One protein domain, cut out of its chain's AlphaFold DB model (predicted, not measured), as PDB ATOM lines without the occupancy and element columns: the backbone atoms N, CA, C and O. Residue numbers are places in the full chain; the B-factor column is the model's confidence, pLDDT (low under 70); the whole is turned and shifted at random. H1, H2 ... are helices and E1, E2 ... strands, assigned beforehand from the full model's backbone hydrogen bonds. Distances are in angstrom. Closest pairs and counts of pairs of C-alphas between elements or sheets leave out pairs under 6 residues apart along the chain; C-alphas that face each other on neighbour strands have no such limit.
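This is residues 94 to 208 of the 211 residues of an uncharacterized protein of Verrucomicrobia bacterium (UniProt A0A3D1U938). A strongly twisted sheet of five strands curls round one short helix, H6, while H1 and H2 pack together at one end of the domain, H2 on the same face of the sheet as H6. Toward the other end of the longest axis lie H4 and a long loop, residues 139 to 151. The printed part has 115 residues, with six named helices and five named strands in the order H1 H2 E1 H3 H4 H5 H6 E2 E3 E4 E5. The sheet runs E1 E5 E4 E3 E2 and is mixed; the class is mixed, helices and strands. The whole is compact, with a radius of gyration of the C-alphas of 14.2 A, and spans 42 by 29 by 22 A.

H1, residues 97 to 101, touches H2, residues 106 to 114, the closest C-alphas being those of Tyr 100 and Ala 109, 4.6 A apart. The sheet holds E1, residues 117 to 120, E5, residues 198 to 207, E4, residues 187 to 195, E3, residues 175 to 181, and E2, residues 167 to 170. H2 is on it at a height over the sheet of 9.0 A. H1, H3, residues 121 to 124, and H5, residues 152 to 155, only graze it. H3 and H4, residues 134 to 138, only just touch, with 3 pairs of C-alphas within 8 A, the closest those of Leu 124 and His 134 at 6.1 A. H4 is not on the sheet. H6, residues 158 to 163, and H2 are on the same face, making two layers, helices on one face of a sheet. The closest C-alphas of H6 and E3 are those of Val 161 and Met 180, 5.8 A apart. E2, E3, E4 and E5 form a meander, each strand the antiparallel neighbour of the one before, in three hairpins: N 169 and O 177 are 2.9 A apart, N 178 and O 190 2.8 A, and N 189 and O 205 2.8 A, within hydrogen-bond range. E1 is parallel to E5, with N 118 and O 199 at 2.9 A. Every O i to N i+4 pair is within hydrogen-bond range in H1, H2 and H6; H4 has 0 of 1, but 2 of 2 O i to N i+3 pairs, and H3 and H5 are too short for an O i to N i+4 pair.

H1 begins at C-alpha 97, (374.356, 302.409, 408.786). H2 measures 12.5 A, E3 20.2 A, E4 25.2 A and E5 26.9 A. E5 ends at C-alpha 207, (399.853, 302.251, 410.349).

The two C-alphas farthest apart are those of Ser 106 and Pro 142, 42.0 A. The printed part has no cut. The link from H4 to H5 is long, with 13 residues. Mean pLDDT of the printed part is 80.7; residues 124 to 149, 196 to 197 and 208 are under 70.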
ATOM      1  N   CYS A  94     376.170 292.604 411.634       91.69
ATOM      2  CA  CYS A  94     376.108 293.413 410.415       91.69
ATOM      3  C   CYS A  94     376.853 294.750 410.548       91.69
ATOM      4  O   CYS A  94     377.102 295.239 411.655       91.69
ATOM      5  N   ALA A  95     377.196 295.355 409.409       91.38
ATOM      6  CA  ALA A  95     377.772 296.695 409.391       91.38
ATOM      7  C   ALA A  95     376.756 297.730 409.907       91.38
ATOM      8  O   ALA A  95     375.545 297.583 409.714       91.38
ATOM      9  N   SER A  96     377.236 298.804 410.540       91.81
ATOM     10  CA  SER A  96     376.347 299.902 410.935       91.81
ATOM     11  C   SER A  96     375.882 300.706 409.710       91.81
ATOM     12  O   SER A  96     376.545 300.665 408.665       91.81
ATOM     13  N   PRO A  97     374.797 301.496 409.837       92.38
ATOM     14  CA  PRO A  97     374.356 302.409 408.786       92.38
ATOM     15  C   PRO A  97     375.453 303.280 408.194       92.38
ATOM     16  O   PRO A  97     375.592 303.361 406.975       92.38
ATOM     17  N   SER A  98     376.318 303.812 409.056       89.19
ATOM     18  CA  SER A  98     377.406 304.689 408.633       89.19
ATOM     19  C   SER A  98     378.361 304.035 407.631       89.19
ATOM     20  O   SER A  98     378.913 304.728 406.781       89.19
ATOM     21  N   VAL A  99     378.550 302.713 407.692       91.31
ATOM     22  CA  VAL A  99     379.487 301.997 406.821       91.31
ATOM     23  C   VAL A  99     378.920 301.889 405.417       91.31
ATOM     24  O   VAL A  99     379.569 302.303 404.460       91.31
ATOM     25  N   TYR A 100     377.710 301.343 405.277       89.69
ATOM     26  CA  TYR A 100     377.131 301.096 403.959       89.69
ATOM     27  C   TYR A 100     376.613 302.372 403.285       89.69
ATOM     28  O   TYR A 100     376.541 302.411 402.064       89.69
ATOM     29  N   GLU A 101     376.320 303.436 404.039       90.62
ATOM     30  CA  GLU A 101     376.024 304.767 403.482       90.62
ATOM     31  C   GLU A 101     377.257 305.436 402.856       90.62
ATOM     32  O   GLU A 101     377.129 306.256 401.948       90.62
ATOM     33  N   ARG A 102     378.466 305.071 403.307       90.94
ATOM     34  CA  ARG A 102     379.737 305.577 402.762       90.94
ATOM     35  C   ARG A 102     380.226 304.799 401.542       90.94
ATOM     36  O   ARG A 102     381.212 305.193 400.922       90.94
ATOM     37  N   VAL A 103     379.561 303.701 401.185       87.88
ATOM     38  CA  VAL A 103     379.918 302.884 400.024       87.88
ATOM     39  C   VAL A 103     379.127 303.346 398.803       87.88
ATOM     40  O   VAL A 103     377.903 303.351 398.803       87.88
ATOM     41  N   SER A 104     379.829 303.692 397.722       85.62
ATOM     42  CA  SER A 104     379.207 304.208 396.491       85.62
ATOM     43  C   SER A 104     378.461 303.156 395.656       85.62
ATOM     44  O   SER A 104     377.766 303.499 394.707       85.62
ATOM     45  N   ASP A 105     378.676 301.875 395.934       86.69
ATOM     46  CA  ASP A 105     378.149 300.738 395.178       86.69
ATOM     47  C   ASP A 105     376.950 300.136 395.924       86.69
ATOM     48  O   ASP A 105     377.096 299.664 397.053       86.69
ATOM     49  N   SER A 106     375.763 300.185 395.316       85.19
ATOM     50  CA  SER A 106     374.503 299.807 395.965       85.19
ATOM     51  C   SER A 106     374.400 298.318 396.283       85.19
ATOM     52  O   SER A 106     373.860 297.957 397.328       85.19
ATOM     53  N   ASP A 107     374.926 297.455 395.410       84.75
ATOM     54  CA  ASP A 107     374.886 296.003 395.613       84.75
ATOM     55  C   ASP A 107     375.807 295.623 396.770       84.75
ATOM     56  O   ASP A 107     375.454 294.839 397.652       84.75
ATOM     57  N   LEU A 108     376.980 296.250 396.803       85.81
ATOM     58  CA  LEU A 108     377.925 296.109 397.894       85.81
ATOM     59  C   LEU A 108     377.349 296.622 399.223       85.81
ATOM     60  O   LEU A 108     377.466 295.947 400.245       85.81
ATOM     61  N   ALA A 109     376.699 297.786 399.214       86.69
ATOM     62  CA  ALA A 109     376.040 298.343 400.390       86.69
ATOM     63  C   ALA A 109     374.952 297.404 400.940       86.69
ATOM     64  O   ALA A 109     374.852 297.232 402.156       86.69
ATOM     65  N   LEU A 110     374.179 296.754 400.061       86.19
ATOM     66  CA  LEU A 110     373.175 295.764 400.454       86.19
ATOM     67  C   LEU A 110     373.819 294.533 401.107       86.19
ATOM     68  O   LEU A 110     373.385 294.110 402.177       86.19
ATOM     69  N   VAL A 111     374.903 294.004 400.526       86.25
ATOM     70  CA  VAL A 111     375.641 292.875 401.117       86.25
ATOM     71  C   VAL A 111     376.116 293.213 402.530       86.25
ATOM     72  O   VAL A 111     375.893 292.431 403.446       86.25
ATOM     73  N   LEU A 112     376.731 294.380 402.737       87.94
ATOM     74  CA  LEU A 112     377.254 294.787 404.051       87.94
ATOM     75  C   LEU A 112     376.153 295.000 405.100       87.94
ATOM     76  O   LEU A 112     376.385 294.768 406.288       87.94
ATOM     77  N   ARG A 113     374.968 295.442 404.666       89.25
ATOM     78  CA  ARG A 113     373.802 295.654 405.532       89.25
ATOM     79  C   ARG A 113     373.255 294.345 406.092       89.25
ATOM     80  O   ARG A 113     372.953 294.275 407.279       89.25
ATOM     81  N   ASP A 114     373.150 293.323 405.250       87.69
ATOM     82  CA  ASP A 114     372.412 292.099 405.582       87.69
ATOM     83  C   ASP A 114     373.325 290.934 405.987       87.69
ATOM     84  O   ASP A 114     372.859 289.830 406.270       87.69
ATOM     85  N   THR A 115     374.639 291.169 406.025       88.62
ATOM     86  CA  THR A 115     375.625 290.113 406.230       88.62
ATOM     87  C   THR A 115     376.552 290.425 407.401       88.62
ATOM     88  O   THR A 115     377.217 291.465 407.398       88.62
ATOM     89  N   PRO A 116     376.687 289.507 408.375       91.69
ATOM     90  CA  PRO A 116     377.650 289.683 409.444       91.69
ATOM     91  C   PRO A 116     379.086 289.545 408.932       91.69
ATOM     92  O   PRO A 116     379.373 288.689 408.091       91.69
ATOM     93  N   LEU A 117     380.009 290.330 409.493       92.25
ATOM     94  CA  LEU A 117     381.434 290.114 409.251       92.25
ATOM     95  C   LEU A 117     381.887 288.831 409.946       92.25
ATOM     96  O   LEU A 117     381.723 288.676 411.159       92.25
ATOM     97  N   VAL A 118     382.487 287.932 409.172       92.06
ATOM     98  CA  VAL A 118     382.994 286.654 409.665       92.06
ATOM     99  C   VAL A 118     384.512 286.694 409.783       92.06
ATOM    100  O   VAL A 118     385.231 286.953 408.813       92.06
ATOM    101  N   VAL A 119     385.001 286.367 410.975       88.44
ATOM    102  CA  VAL A 119     386.414 286.162 411.271       88.44
ATOM    103  C   VAL A 119     386.654 284.676 411.505       88.44
ATOM    104  O   VAL A 119     386.101 284.070 412.421       88.44
ATOM    105  N   THR A 120     387.476 284.060 410.659       86.00
ATOM    106  CA  THR A 120     387.669 282.603 410.656       86.00
ATOM    107  C   THR A 120     389.028 282.193 411.211       86.00
ATOM    108  O   THR A 120     390.005 282.945 411.160       86.00
ATOM    109  N   GLN A 121     389.133 280.926 411.622       78.31
ATOM    110  CA  GLN A 121     390.413 280.285 411.936       78.31
ATOM    111  C   GLN A 121     391.470 280.458 410.833       78.31
ATOM    112  O   GLN A 121     392.657 280.563 411.140       78.31
ATOM    113  N   LYS A 122     391.064 280.497 409.556       77.62
ATOM    114  CA  LYS A 122     391.977 280.671 408.415       77.62
ATOM    115  C   LYS A 122     392.650 282.040 408.422       77.62
ATOM    116  O   LYS A 122     393.807 282.130 408.026       77.62
ATOM    117  N   TRP A 123     391.942 283.081 408.853       77.38
ATOM    118  CA  TRP A 123     392.529 284.405 409.008       77.38
ATOM    119  C   TRP A 123     393.571 284.410 410.134       77.38
ATOM    120  O   TRP A 123     394.719 284.768 409.884       77.38
ATOM    121  N   LEU A 124     393.233 283.893 411.322       69.44
ATOM    122  CA  LEU A 124     394.202 283.832 412.428       69.44
ATOM    123  C   LEU A 124     395.404 282.930 412.152       69.44
ATOM    124  O   LEU A 124     396.504 283.228 412.601       69.44
ATOM    125  N   ASN A 125     395.207 281.833 411.421       69.81
ATOM    126  CA  ASN A 125     396.278 280.911 411.038       69.81
ATOM    127  C   ASN A 125     396.909 281.268 409.692       69.81
ATOM    128  O   ASN A 125     397.619 280.438 409.110       69.81
ATOM    129  N   ARG A 126     396.614 282.450 409.138       68.81
ATOM    130  CA  ARG A 126     397.233 282.875 407.889       68.81
ATOM    131  C   ARG A 126     398.753 282.829 408.079       68.81
ATOM    132  O   ARG A 126     399.271 282.915 409.184       68.81
ATOM    133  N   LYS A 127     399.494 282.629 407.001       62.09
ATOM    134  CA  LYS A 127     400.950 282.785 407.022       62.09
ATOM    135  C   LYS A 127     401.314 283.928 406.097       62.09
ATOM    136  O   LYS A 127     400.685 284.094 405.046       62.09
ATOM    137  N   ARG A 128     402.310 284.729 406.471       61.84
ATOM    138  CA  ARG A 128     402.898 285.713 405.550       61.84
ATOM    139  C   ARG A 128     403.592 284.991 404.393       61.84
ATOM    140  O   ARG A 128     403.852 283.790 404.466       61.84
ATOM    141  N   LYS A 129     403.958 285.735 403.338       58.16
ATOM    142  CA  LYS A 129     404.681 285.202 402.161       58.16
ATOM    143  C   LYS A 129     405.938 284.388 402.523       58.16
ATOM    144  O   LYS A 129     406.313 283.508 401.762       58.16
ATOM    145  N   LYS A 130     406.553 284.653 403.682       61.53
ATOM    146  CA  LYS A 130     407.746 283.959 404.203       61.53
ATOM    147  C   LYS A 130     407.444 282.764 405.128       61.53
ATOM    148  O   LYS A 130     408.352 282.244 405.760       61.53
ATOM    149  N   GLY A 131     406.185 282.340 405.263       58.50
ATOM    150  CA  GLY A 131     405.796 281.234 406.151       58.50
ATOM    151  C   GLY A 131     405.703 281.597 407.639       58.50
ATOM    152  O   GLY A 131     405.382 280.724 408.443       58.50
ATOM    153  N   ILE A 132     405.935 282.869 407.983       58.91
ATOM    154  CA  ILE A 132     405.779 283.437 409.328       58.91
ATOM    155  C   ILE A 132     404.299 283.371 409.726       58.91
ATOM    156  O   ILE A 132     403.433 283.717 408.914       58.91
ATOM    157  N   ASP A 133     404.019 282.896 410.939       62.06
ATOM    158  CA  ASP A 133     402.661 282.751 411.468       62.06
ATOM    159  C   ASP A 133     401.991 284.134 411.545       62.06
ATOM    160  O   ASP A 133     402.625 285.116 411.919       62.06
ATOM    161  N   HIS A 134     400.716 284.260 411.174       58.38
ATOM    162  CA  HIS A 134     399.980 285.520 411.319       58.38
ATOM    163  C   HIS A 134     399.792 285.895 412.796       58.38
ATOM    164  O   HIS A 134     399.631 287.069 413.106       58.38
ATOM    165  N   ARG A 135     399.955 284.947 413.726       58.56
ATOM    166  CA  ARG A 135     400.153 285.233 415.156       58.56
ATOM    167  C   ARG A 135     401.437 286.020 415.436       58.56
ATOM    168  O   ARG A 135     401.565 286.603 416.499       58.56
ATOM    169  N   ASP A 136     402.391 286.100 414.518       55.28
ATOM    170  CA  ASP A 136     403.535 287.004 414.663       55.28
ATOM    171  C   ASP A 136     403.217 288.437 414.194       55.28
ATOM    172  O   ASP A 136     404.085 289.296 414.309       55.28
ATOM    173  N   HIS A 137     401.972 288.759 413.791       51.34
ATOM    174  CA  HIS A 137     401.509 290.160 413.769       51.34
ATOM    175  C   HIS A 137     401.612 290.820 415.154       51.34
ATOM    176  O   HIS A 137     401.591 292.038 415.208       51.34
ATOM    177  N   PHE A 138     401.781 290.048 416.240       52.09
ATOM    178  CA  PHE A 138     402.089 290.544 417.587       52.09
ATOM    179  C   PHE A 138     403.572 290.863 417.836       52.09
ATOM    180  O   PHE A 138     403.931 291.234 418.954       52.09
ATOM    181  N   LYS A 139     404.458 290.723 416.839       50.03
ATOM    182  CA  LYS A 139     405.897 290.996 416.989       50.03
ATOM    183  C   LYS A 139     406.448 291.857 415.859       50.03
ATOM    184  O   LYS A 139     406.028 291.741 414.714       50.03
ATOM    185  N   THR A 140     407.426 292.707 416.180       51.34
ATOM    186  CA  THR A 140     408.135 293.516 415.179       51.34
ATOM    187  C   THR A 140     408.913 292.578 414.274       51.34
ATOM    188  O   THR A 140     409.775 291.836 414.749       51.34
ATOM    189  N   LEU A 141     408.602 292.593 412.979       53.06
ATOM    190  CA  LEU A 141     409.354 291.822 412.001       53.06
ATOM    191  C   LEU A 141     410.546 292.658 411.511       53.06
ATOM    192  O   LEU A 141     410.334 293.769 411.028       53.06
ATOM    193  N   PRO A 142     411.790 292.143 411.589       53.06
ATOM    194  CA  PRO A 142     412.991 292.883 411.182       53.06
ATOM    195  C   PRO A 142     412.968 293.367 409.725       53.06
ATOM    196  O   PRO A 142     413.589 294.373 409.396       53.06
ATOM    197  N   ASP A 143     412.238 292.656 408.863       56.47
ATOM    198  CA  ASP A 143     412.218 292.876 407.415       56.47
ATOM    199  C   ASP A 143     411.100 293.826 406.943       56.47
ATOM    200  O   ASP A 143     411.000 294.100 405.747       56.47
ATOM    201  N   GLU A 144     410.232 294.298 407.846       58.09
ATOM    202  CA  GLU A 144     409.090 295.168 407.526       58.09
ATOM    203  C   GLU A 144     409.046 296.372 408.494       58.09
ATOM    204  O   GLU A 144     408.211 296.423 409.392       58.09
ATOM    205  N   PRO A 145     409.946 297.367 408.338       55.75
ATOM    206  CA  PRO A 145     410.180 298.418 409.340       55.75
ATOM    207  C   PRO A 145     409.003 299.382 409.553       55.75
ATOM    208  O   PRO A 145     408.976 300.101 410.548       55.75
ATOM    209  N   ASN A 146     408.042 299.406 408.627       57.66
ATOM    210  CA  ASN A 146     406.835 300.230 408.721       57.66
ATOM    211  C   ASN A 146     405.644 299.476 409.331       57.66
ATOM    212  O   ASN A 146     404.590 300.076 409.530       57.66
ATOM    213  N   ASP A 147     405.788 298.174 409.576       59.47
ATOM    214  CA  ASP A 147     404.697 297.326 410.028       59.47
ATOM    215  C   ASP A 147     404.678 297.309 411.559       59.47
ATOM    216  O   ASP A 147     405.588 296.790 412.216       59.47
ATOM    217  N   ILE A 148     403.664 297.953 412.140       66.12
ATOM    218  CA  ILE A 148     403.505 298.007 413.591       66.12
ATOM    219  C   ILE A 148     402.815 296.719 414.026       66.12
ATOM    220  O   ILE A 148     401.713 296.426 413.550       66.12
ATOM    221  N   PRO A 149     403.417 295.959 414.948       68.75
ATOM    222  CA  PRO A 149     402.774 294.771 415.463       68.75
ATOM    223  C   PRO A 149     401.491 295.138 416.192       68.75
ATOM    224  O   PRO A 149     401.506 295.973 417.096       68.75
ATOM    225  N   LEU A 150     400.389 294.503 415.813       74.50
ATOM    226  CA  LEU A 150     399.146 294.583 416.563       74.50
ATOM    227  C   LEU A 150     399.332 293.841 417.872       74.50
ATOM    228  O   LEU A 150     399.854 292.747 417.848       74.50
ATOM    229  N   THR A 151     398.884 294.375 418.995       76.50
ATOM    230  CA  THR A 151     398.698 293.647 420.254       76.50
ATOM    231  C   THR A 151     397.346 292.926 420.255       76.50
ATOM    232  O   THR A 151     396.486 293.191 419.416       76.50
ATOM    233  N   LEU A 152     397.111 292.008 421.202       76.31
ATOM    234  CA  LEU A 152     395.784 291.391 421.341       76.31
ATOM    235  C   LEU A 152     394.700 292.445 421.617       76.31
ATOM    236  O   LEU A 152     393.610 292.344 421.070       76.31
ATOM    237  N   ALA A 153     395.035 293.477 422.395       80.19
ATOM    238  CA  ALA A 153     394.146 294.605 422.653       80.19
ATOM    239  C   ALA A 153     393.794 295.368 421.366       80.19
ATOM    240  O   ALA A 153     392.655 295.788 421.206       80.19
ATOM    241  N   ASP A 154     394.731 295.490 420.418       84.06
ATOM    242  CA  ASP A 154     394.430 296.093 419.119       84.06
ATOM    243  C   ASP A 154     393.417 295.252 418.331       84.06
ATOM    244  O   ASP A 154     392.516 295.801 417.708       84.06
ATOM    245  N   VAL A 155     393.525 293.919 418.366       83.06
ATOM    246  CA  VAL A 155     392.593 293.028 417.649       83.06
ATOM    247  C   VAL A 155     391.172 293.111 418.212       83.06
ATOM    248  O   VAL A 155     390.217 293.056 417.438       83.06
ATOM    249  N   GLU A 156     391.018 293.310 419.522       85.88
ATOM    250  CA  GLU A 156     389.705 293.535 420.152       85.88
ATOM    251  C   GLU A 156     389.026 294.837 419.668       85.88
ATOM    252  O   GLU A 156     387.828 295.009 419.876       85.88
ATOM    253  N   LEU A 157     389.731 295.727 418.949       89.69
ATOM    254  CA  LEU A 157     389.142 296.910 418.301       89.69
ATOM    255  C   LEU A 157     388.559 296.627 416.911       89.69
ATOM    256  O   LEU A 157     387.899 297.496 416.338       89.69
ATOM    257  N   LEU A 158     388.760 295.432 416.347       91.00
ATOM    258  CA  LEU A 158     388.198 295.067 415.044       91.00
ATOM    259  C   LEU A 158     386.669 295.280 414.954       91.00
ATOM    260  O   LEU A 158     386.223 295.778 413.918       91.00
ATOM    261  N   PRO A 159     385.848 294.975 415.982       91.94
ATOM    262  CA  PRO A 159     384.421 295.278 415.949       91.94
ATOM    263  C   PRO A 159     384.126 296.778 415.837       91.94
ATOM    264  O   PRO A 159     383.220 297.160 415.096       91.94
ATOM    265  N   SER A 160     384.906 297.630 416.508       91.81
ATOM    266  CA  SER A 160     384.786 299.088 416.397       91.81
ATOM    267  C   SER A 160     385.136 299.562 414.989       91.81
ATOM    268  O   SER A 160     384.362 300.300 414.393       91.81
ATOM    269  N   VAL A 161     386.224 299.056 414.396       93.56
ATOM    270  CA  VAL A 161     386.602 299.386 413.006       93.56
ATOM    271  C   VAL A 161     385.558 298.900 412.001       93.56
ATOM    272  O   VAL A 161     385.301 299.562 410.999       93.56
ATOM    273  N   TRP A 162     384.944 297.744 412.257       93.12
ATOM    274  CA  TRP A 162     383.876 297.199 411.421       93.12
ATOM    275  C   TRP A 162     382.606 298.050 411.462       93.12
ATOM    276  O   TRP A 162     381.957 298.220 410.435       93.12
ATOM    277  N   ARG A 163     382.234 298.567 412.637       90.88
ATOM    278  CA  ARG A 163     380.955 299.257 412.831       90.88
ATOM    279  C   ARG A 163     381.049 300.763 412.668       90.88
ATOM    280  O   ARG A 163     380.123 301.345 412.124       90.88
ATOM    281  N   GLU A 164     382.110 301.387 413.147       92.50
ATOM    282  CA  GLU A 164     382.244 302.845 413.224       92.50
ATOM    283  C   GLU A 164     383.607 303.305 412.684       92.50
ATOM    284  O   GLU A 164     384.392 303.928 413.399       92.50
ATOM    285  N   PRO A 165     383.932 302.996 411.416       94.50
ATOM    286  CA  PRO A 165     385.144 303.506 410.802       94.50
ATOM    287  C   PRO A 165     385.032 305.013 410.536       94.50
ATOM    288  O   PRO A 165     383.980 305.530 410.150       94.50
ATOM    289  N   ASP A 166     386.163 305.707 410.617       94.25
ATOM    290  CA  ASP A 166     386.281 307.096 410.177       94.25
ATOM    291  C   ASP A 166     386.141 307.206 408.654       94.25
ATOM    292  O   ASP A 166     385.505 308.135 408.136       94.25
ATOM    293  N   THR A 167     386.736 306.255 407.923       93.81
ATOM    294  CA  THR A 167     386.725 306.213 406.456       93.81
ATOM    295  C   THR A 167     386.434 304.816 405.916       93.81
ATOM    296  O   THR A 167     386.820 303.800 406.495       93.81
ATOM    297  N   VAL A 168     385.756 304.781 404.766       94.00
ATOM    298  CA  VAL A 168     385.454 303.565 404.003       94.00
ATOM    299  C   VAL A 168     385.920 303.791 402.570       94.00
ATOM    300  O   VAL A 168     385.458 304.716 401.906       94.00
ATOM    301  N   GLU A 169     386.842 302.961 402.093       92.44
ATOM    302  CA  GLU A 169     387.454 303.086 400.768       92.44
ATOM    303  C   GLU A 169     387.238 301.810 399.951       92.44
ATOM    304  O   GLU A 169     387.545 300.706 400.402       92.44
ATOM    305  N   LYS A 170     386.745 301.938 398.715       88.88
ATOM    306  CA  LYS A 170     386.647 300.803 397.787       88.88
ATOM    307  C   LYS A 170     388.026 300.525 397.186       88.88
ATOM    308  O   LYS A 170     388.576 301.361 396.479       88.88
ATOM    309  N   VAL A 171     388.565 299.330 397.429       88.50
ATOM    310  CA  VAL A 171     389.921 298.925 396.993       88.50
ATOM    311  C   VAL A 171     389.910 297.805 395.947       88.50
ATOM    312  O   VAL A 171     390.941 297.234 395.600       88.50
ATOM    313  N   GLY A 172     388.731 297.464 395.435       84.94
ATOM    314  CA  GLY A 172     388.542 296.468 394.390       84.94
ATOM    315  C   GLY A 172     387.066 296.291 394.059       84.94
ATOM    316  O   GLY A 172     386.222 297.062 394.509       84.94
ATOM    317  N   GLN A 173     386.737 295.257 393.285       85.19
ATOM    318  CA  GLN A 173     385.348 294.996 392.904       85.19
ATOM    319  C   GLN A 173     384.484 294.586 394.108       85.19
ATOM    320  O   GLN A 173     383.376 295.090 394.250       85.19
ATOM    321  N   THR A 174     385.011 293.726 394.981       87.25
ATOM    322  CA  THR A 174     384.318 293.178 396.164       87.25
ATOM    323  C   THR A 174     385.021 293.528 397.472       87.25
ATOM    324  O   THR A 174     384.840 292.847 398.471       87.25
ATOM    325  N   ARG A 175     385.908 294.529 397.473       90.69
ATOM    326  CA  ARG A 175     386.770 294.800 398.628       90.69
ATOM    327  C   ARG A 175     386.664 296.228 399.103       90.69
ATOM    328  O   ARG A 175     386.766 297.159 398.301       90.69
ATOM    329  N   ILE A 176     386.558 296.363 400.418       92.69
ATOM    330  CA  ILE A 176     386.549 297.642 401.118       92.69
ATOM    331  C   ILE A 176     387.632 297.664 402.185       92.69
ATOM    332  O   ILE A 176     387.884 296.664 402.860       92.69
ATOM    333  N   MET A 177     388.264 298.819 402.324       93.56
ATOM    334  CA  MET A 177     389.142 299.149 403.429       93.56
ATOM    335  C   MET A 177     388.382 300.050 404.396       93.56
ATOM    336  O   MET A 177     387.825 301.069 403.993       93.56
ATOM    337  N   LEU A 178     388.369 299.668 405.665       94.81
ATOM    338  CA  LEU A 178     387.799 300.433 406.767       94.81
ATOM    339  C   LEU A 178     388.956 300.992 407.584       94.81
ATOM    340  O   LEU A 178     389.837 300.220 407.967       94.81
ATOM    341  N   SER A 179     388.965 302.298 407.846       94.50
ATOM    342  CA  SER A 179     390.018 302.924 408.650       94.50
ATOM    343  C   SER A 179     389.446 303.644 409.862       94.50
ATOM    344  O   SER A 179     388.421 304.312 409.757       94.50
ATOM    345  N   MET A 180     390.133 303.538 410.997       95.38
ATOM    346  CA  MET A 180     389.777 304.199 412.255       95.38
ATOM    347  C   MET A 180     391.041 304.725 412.932       95.38
ATOM    348  O   MET A 180     392.029 303.998 413.067       95.38
ATOM    349  N   LYS A 181     391.038 305.983 413.363       92.81
ATOM    350  CA  LYS A 181     392.147 306.597 414.091       92.81
ATOM    351  C   LYS A 181     392.330 305.919 415.442       92.81
ATOM    352  O   LYS A 181     391.381 305.703 416.190       92.81
ATOM    353  N   ALA A 182     393.578 305.601 415.757       88.88
ATOM    354  CA  ALA A 182     393.964 305.098 417.060       88.88
ATOM    355  C   ALA A 182     394.229 306.266 418.024       88.88
ATOM    356  O   ALA A 182     394.644 307.349 417.606       88.88
ATOM    357  N   ALA A 183     394.042 306.032 419.324       86.06
ATOM    358  CA  ALA A 183     394.279 307.044 420.357       86.06
ATOM    359  C   ALA A 183     395.745 307.519 420.420       86.06
ATOM    360  O   ALA A 183     396.017 308.643 420.830       86.06
ATOM    361  N   ASP A 184     396.687 306.684 419.979       81.69
ATOM    362  CA  ASP A 184     398.123 306.980 419.936       81.69
ATOM    363  C   ASP A 184     398.580 307.658 418.631       81.69
ATOM    364  O   ASP A 184     399.775 307.747 418.359       81.69
ATOM    365  N   GLY A 185     397.640 308.129 417.806       84.06
ATOM    366  CA  GLY A 185     397.926 308.815 416.544       84.06
ATOM    367  C   GLY A 185     398.163 307.887 415.350       84.06
ATOM    368  O   GLY A 185     398.318 308.377 414.231       84.06
ATOM    369  N   GLY A 186     398.151 306.565 415.553       86.56
ATOM    370  CA  GLY A 186     398.126 305.592 414.461       86.56
ATOM    371  C   GLY A 186     396.761 305.500 413.769       86.56
ATOM    372  O   GLY A 186     395.811 306.221 414.072       86.56
ATOM    373  N   THR A 187     396.634 304.579 412.821       90.38
ATOM    374  CA  THR A 187     395.360 304.257 412.162       90.38
ATOM    375  C   THR A 187     395.212 302.751 412.034       90.38
ATOM    376  O   THR A 187     396.066 302.090 411.444       90.38
ATOM    377  N   TYR A 188     394.123 302.215 412.575       92.00
ATOM    378  CA  TYR A 188     393.696 300.841 412.350       92.00
ATOM    379  C   TYR A 188     393.066 300.717 410.971       92.00
ATOM    380  O   TYR A 188     392.251 301.555 410.590       92.00
ATOM    381  N   LYS A 189     393.421 299.659 410.244       90.50
ATOM    382  CA  LYS A 189     392.901 299.360 408.911       90.50
ATOM    383  C   LYS A 189     392.417 297.921 408.832       90.50
ATOM    384  O   LYS A 189     393.176 296.991 409.109       90.50
ATOM    385  N   ALA A 190     391.161 297.738 408.435       91.38
ATOM    386  CA  ALA A 190     390.550 296.436 408.198       91.38
ATOM    387  C   ALA A 190     390.162 296.287 406.725       91.38
ATOM    388  O   ALA A 190     389.351 297.050 406.203       91.38
ATOM    389  N   LEU A 191     390.705 295.265 406.064       90.31
ATOM    390  CA  LEU A 191     390.309 294.880 404.715       90.31
ATOM    391  C   LEU A 191     389.241 293.790 404.791       90.31
ATOM    392  O   LEU A 191     389.474 292.728 405.377       90.31
ATOM    393  N   VAL A 192     388.108 294.033 404.144       91.56
ATOM    394  CA  VAL A 192     386.972 293.109 404.085       91.56
ATOM    395  C   VAL A 192     386.703 292.732 402.631       91.56
ATOM    396  O   VAL A 192     386.729 293.591 401.748       91.56
ATOM    397  N   ASP A 193     386.465 291.442 402.384       91.31
ATOM    398  CA  ASP A 193     385.976 290.930 401.102       91.31
ATOM    399  C   ASP A 193     384.499 290.575 401.251       91.31
ATOM    400  O   ASP A 193     384.118 289.690 402.015       91.31
ATOM    401  N   SER A 194     383.663 291.304 400.539       80.31
ATOM    402  CA  SER A 194     382.208 291.211 400.546       80.31
ATOM    403  C   SER A 194     381.741 290.461 399.299       80.31
ATOM    404  O   SER A 194     380.982 290.981 398.475       80.31
ATOM    405  N   GLY A 195     382.272 289.253 399.108       74.62
ATOM    406  CA  GLY A 195     381.836 288.366 398.037       74.62
ATOM    407  C   GLY A 195     380.325 288.105 398.098       74.62
ATOM    408  O   GLY A 195     379.668 288.363 399.102       74.62
ATOM    409  N   LYS A 196     379.764 287.550 397.016       61.31
ATOM    410  CA  LYS A 196     378.307 287.482 396.773       61.31
ATOM    411  C   LYS A 196     377.441 286.870 397.891       61.31
ATOM    412  O   LYS A 196     376.233 287.054 397.845       61.31
ATOM    413  N   SER A 197     378.005 286.112 398.832       68.31
ATOM    414  CA  SER A 197     377.236 285.412 399.871       68.31
ATOM    415  C   SER A 197     377.698 285.651 401.306       68.31
ATOM    416  O   SER A 197     377.013 285.196 402.219       68.31
ATOM    417  N   ARG A 198     378.846 286.309 401.534       76.75
ATOM    418  CA  ARG A 198     379.305 286.654 402.887       76.75
ATOM    419  C   ARG A 198     380.395 287.731 402.901       76.75
ATOM    420  O   ARG A 198     381.200 287.803 401.975       76.75
ATOM    421  N   ALA A 199     380.454 288.497 403.990       85.56
ATOM    422  CA  ALA A 199     381.547 289.405 404.309       85.56
ATOM    423  C   ALA A 199     382.605 288.658 405.130       85.56
ATOM    424  O   ALA A 199     382.360 288.238 406.261       85.56
ATOM    425  N   GLU A 200     383.790 288.478 404.557       89.19
ATOM    426  CA  GLU A 200     384.926 287.849 405.222       89.19
ATOM    427  C   GLU A 200     386.004 288.872 405.551       89.19
ATOM    428  O   GLU A 200     386.429 289.670 404.709       89.19
ATOM    429  N   HIS A 201     386.505 288.799 406.779       85.88
ATOM    430  CA  HIS A 201     387.668 289.571 407.171       85.88
ATOM    431  C   HIS A 201     388.942 289.016 406.508       85.88
ATOM    432  O   HIS A 201     389.235 287.820 406.596       85.88
ATOM    433  N   ILE A 202     389.718 289.887 405.853       84.38
ATOM    434  CA  ILE A 202     390.919 289.497 405.100       84.38
ATOM    435  C   ILE A 202     392.205 289.834 405.844       84.38
ATOM    436  O   ILE A 202     393.122 289.004 405.882       84.38
ATOM    437  N   THR A 203     392.323 291.058 406.356       83.56
ATOM    438  CA  THR A 203     393.493 291.492 407.126       83.56
ATOM    439  C   THR A 203     393.162 292.669 408.031       83.56
ATOM    440  O   THR A 203     392.338 293.512 407.672       83.56
ATOM    441  N   PHE A 204     393.857 292.739 409.163       85.62
ATOM    442  CA  PHE A 204     393.816 293.844 410.107       85.62
ATOM    443  C   PHE A 204     395.244 294.280 410.413       85.62
ATOM    444  O   PHE A 204     396.119 293.425 410.572       85.62
ATOM    445  N   TYR A 205     395.502 295.582 410.438       82.81
ATOM    446  CA  TYR A 205     396.833 296.121 410.699       82.81
ATOM    447  C   TYR A 205     396.760 297.579 411.164       82.81
ATOM    448  O   TYR A 205     395.708 298.217 411.078       82.81
ATOM    449  N   LYS A 206     397.876 298.092 411.689       83.62
ATOM    450  CA  LYS A 206     397.998 299.456 412.205       83.62
ATOM    451  C   LYS A 206     399.138 300.179 411.495       83.62
ATOM    452  O   LYS A 206     400.252 299.670 411.435       83.62
ATOM    453  N   GLU A 207     398.863 301.370 410.978       82.19
ATOM    454  CA  GLU A 207     399.853 302.251 410.349       82.19
ATOM    455  C   GLU A 207     400.113 303.495 411.221       82.19
ATOM    456  O   GLU A 207     399.261 303.902 412.009       82.19
ATOM    457  N   GLY A 208     401.259 304.157 411.034       67.06
ATOM    458  CA  GLY A 208     401.388 305.593 411.331       67.06
ATOM    459  C   GLY A 208     401.886 306.015 412.717       67.06
ATOM    460  O   GLY A 208     402.052 307.213 412.930       67.06
TER     461      GLY A 208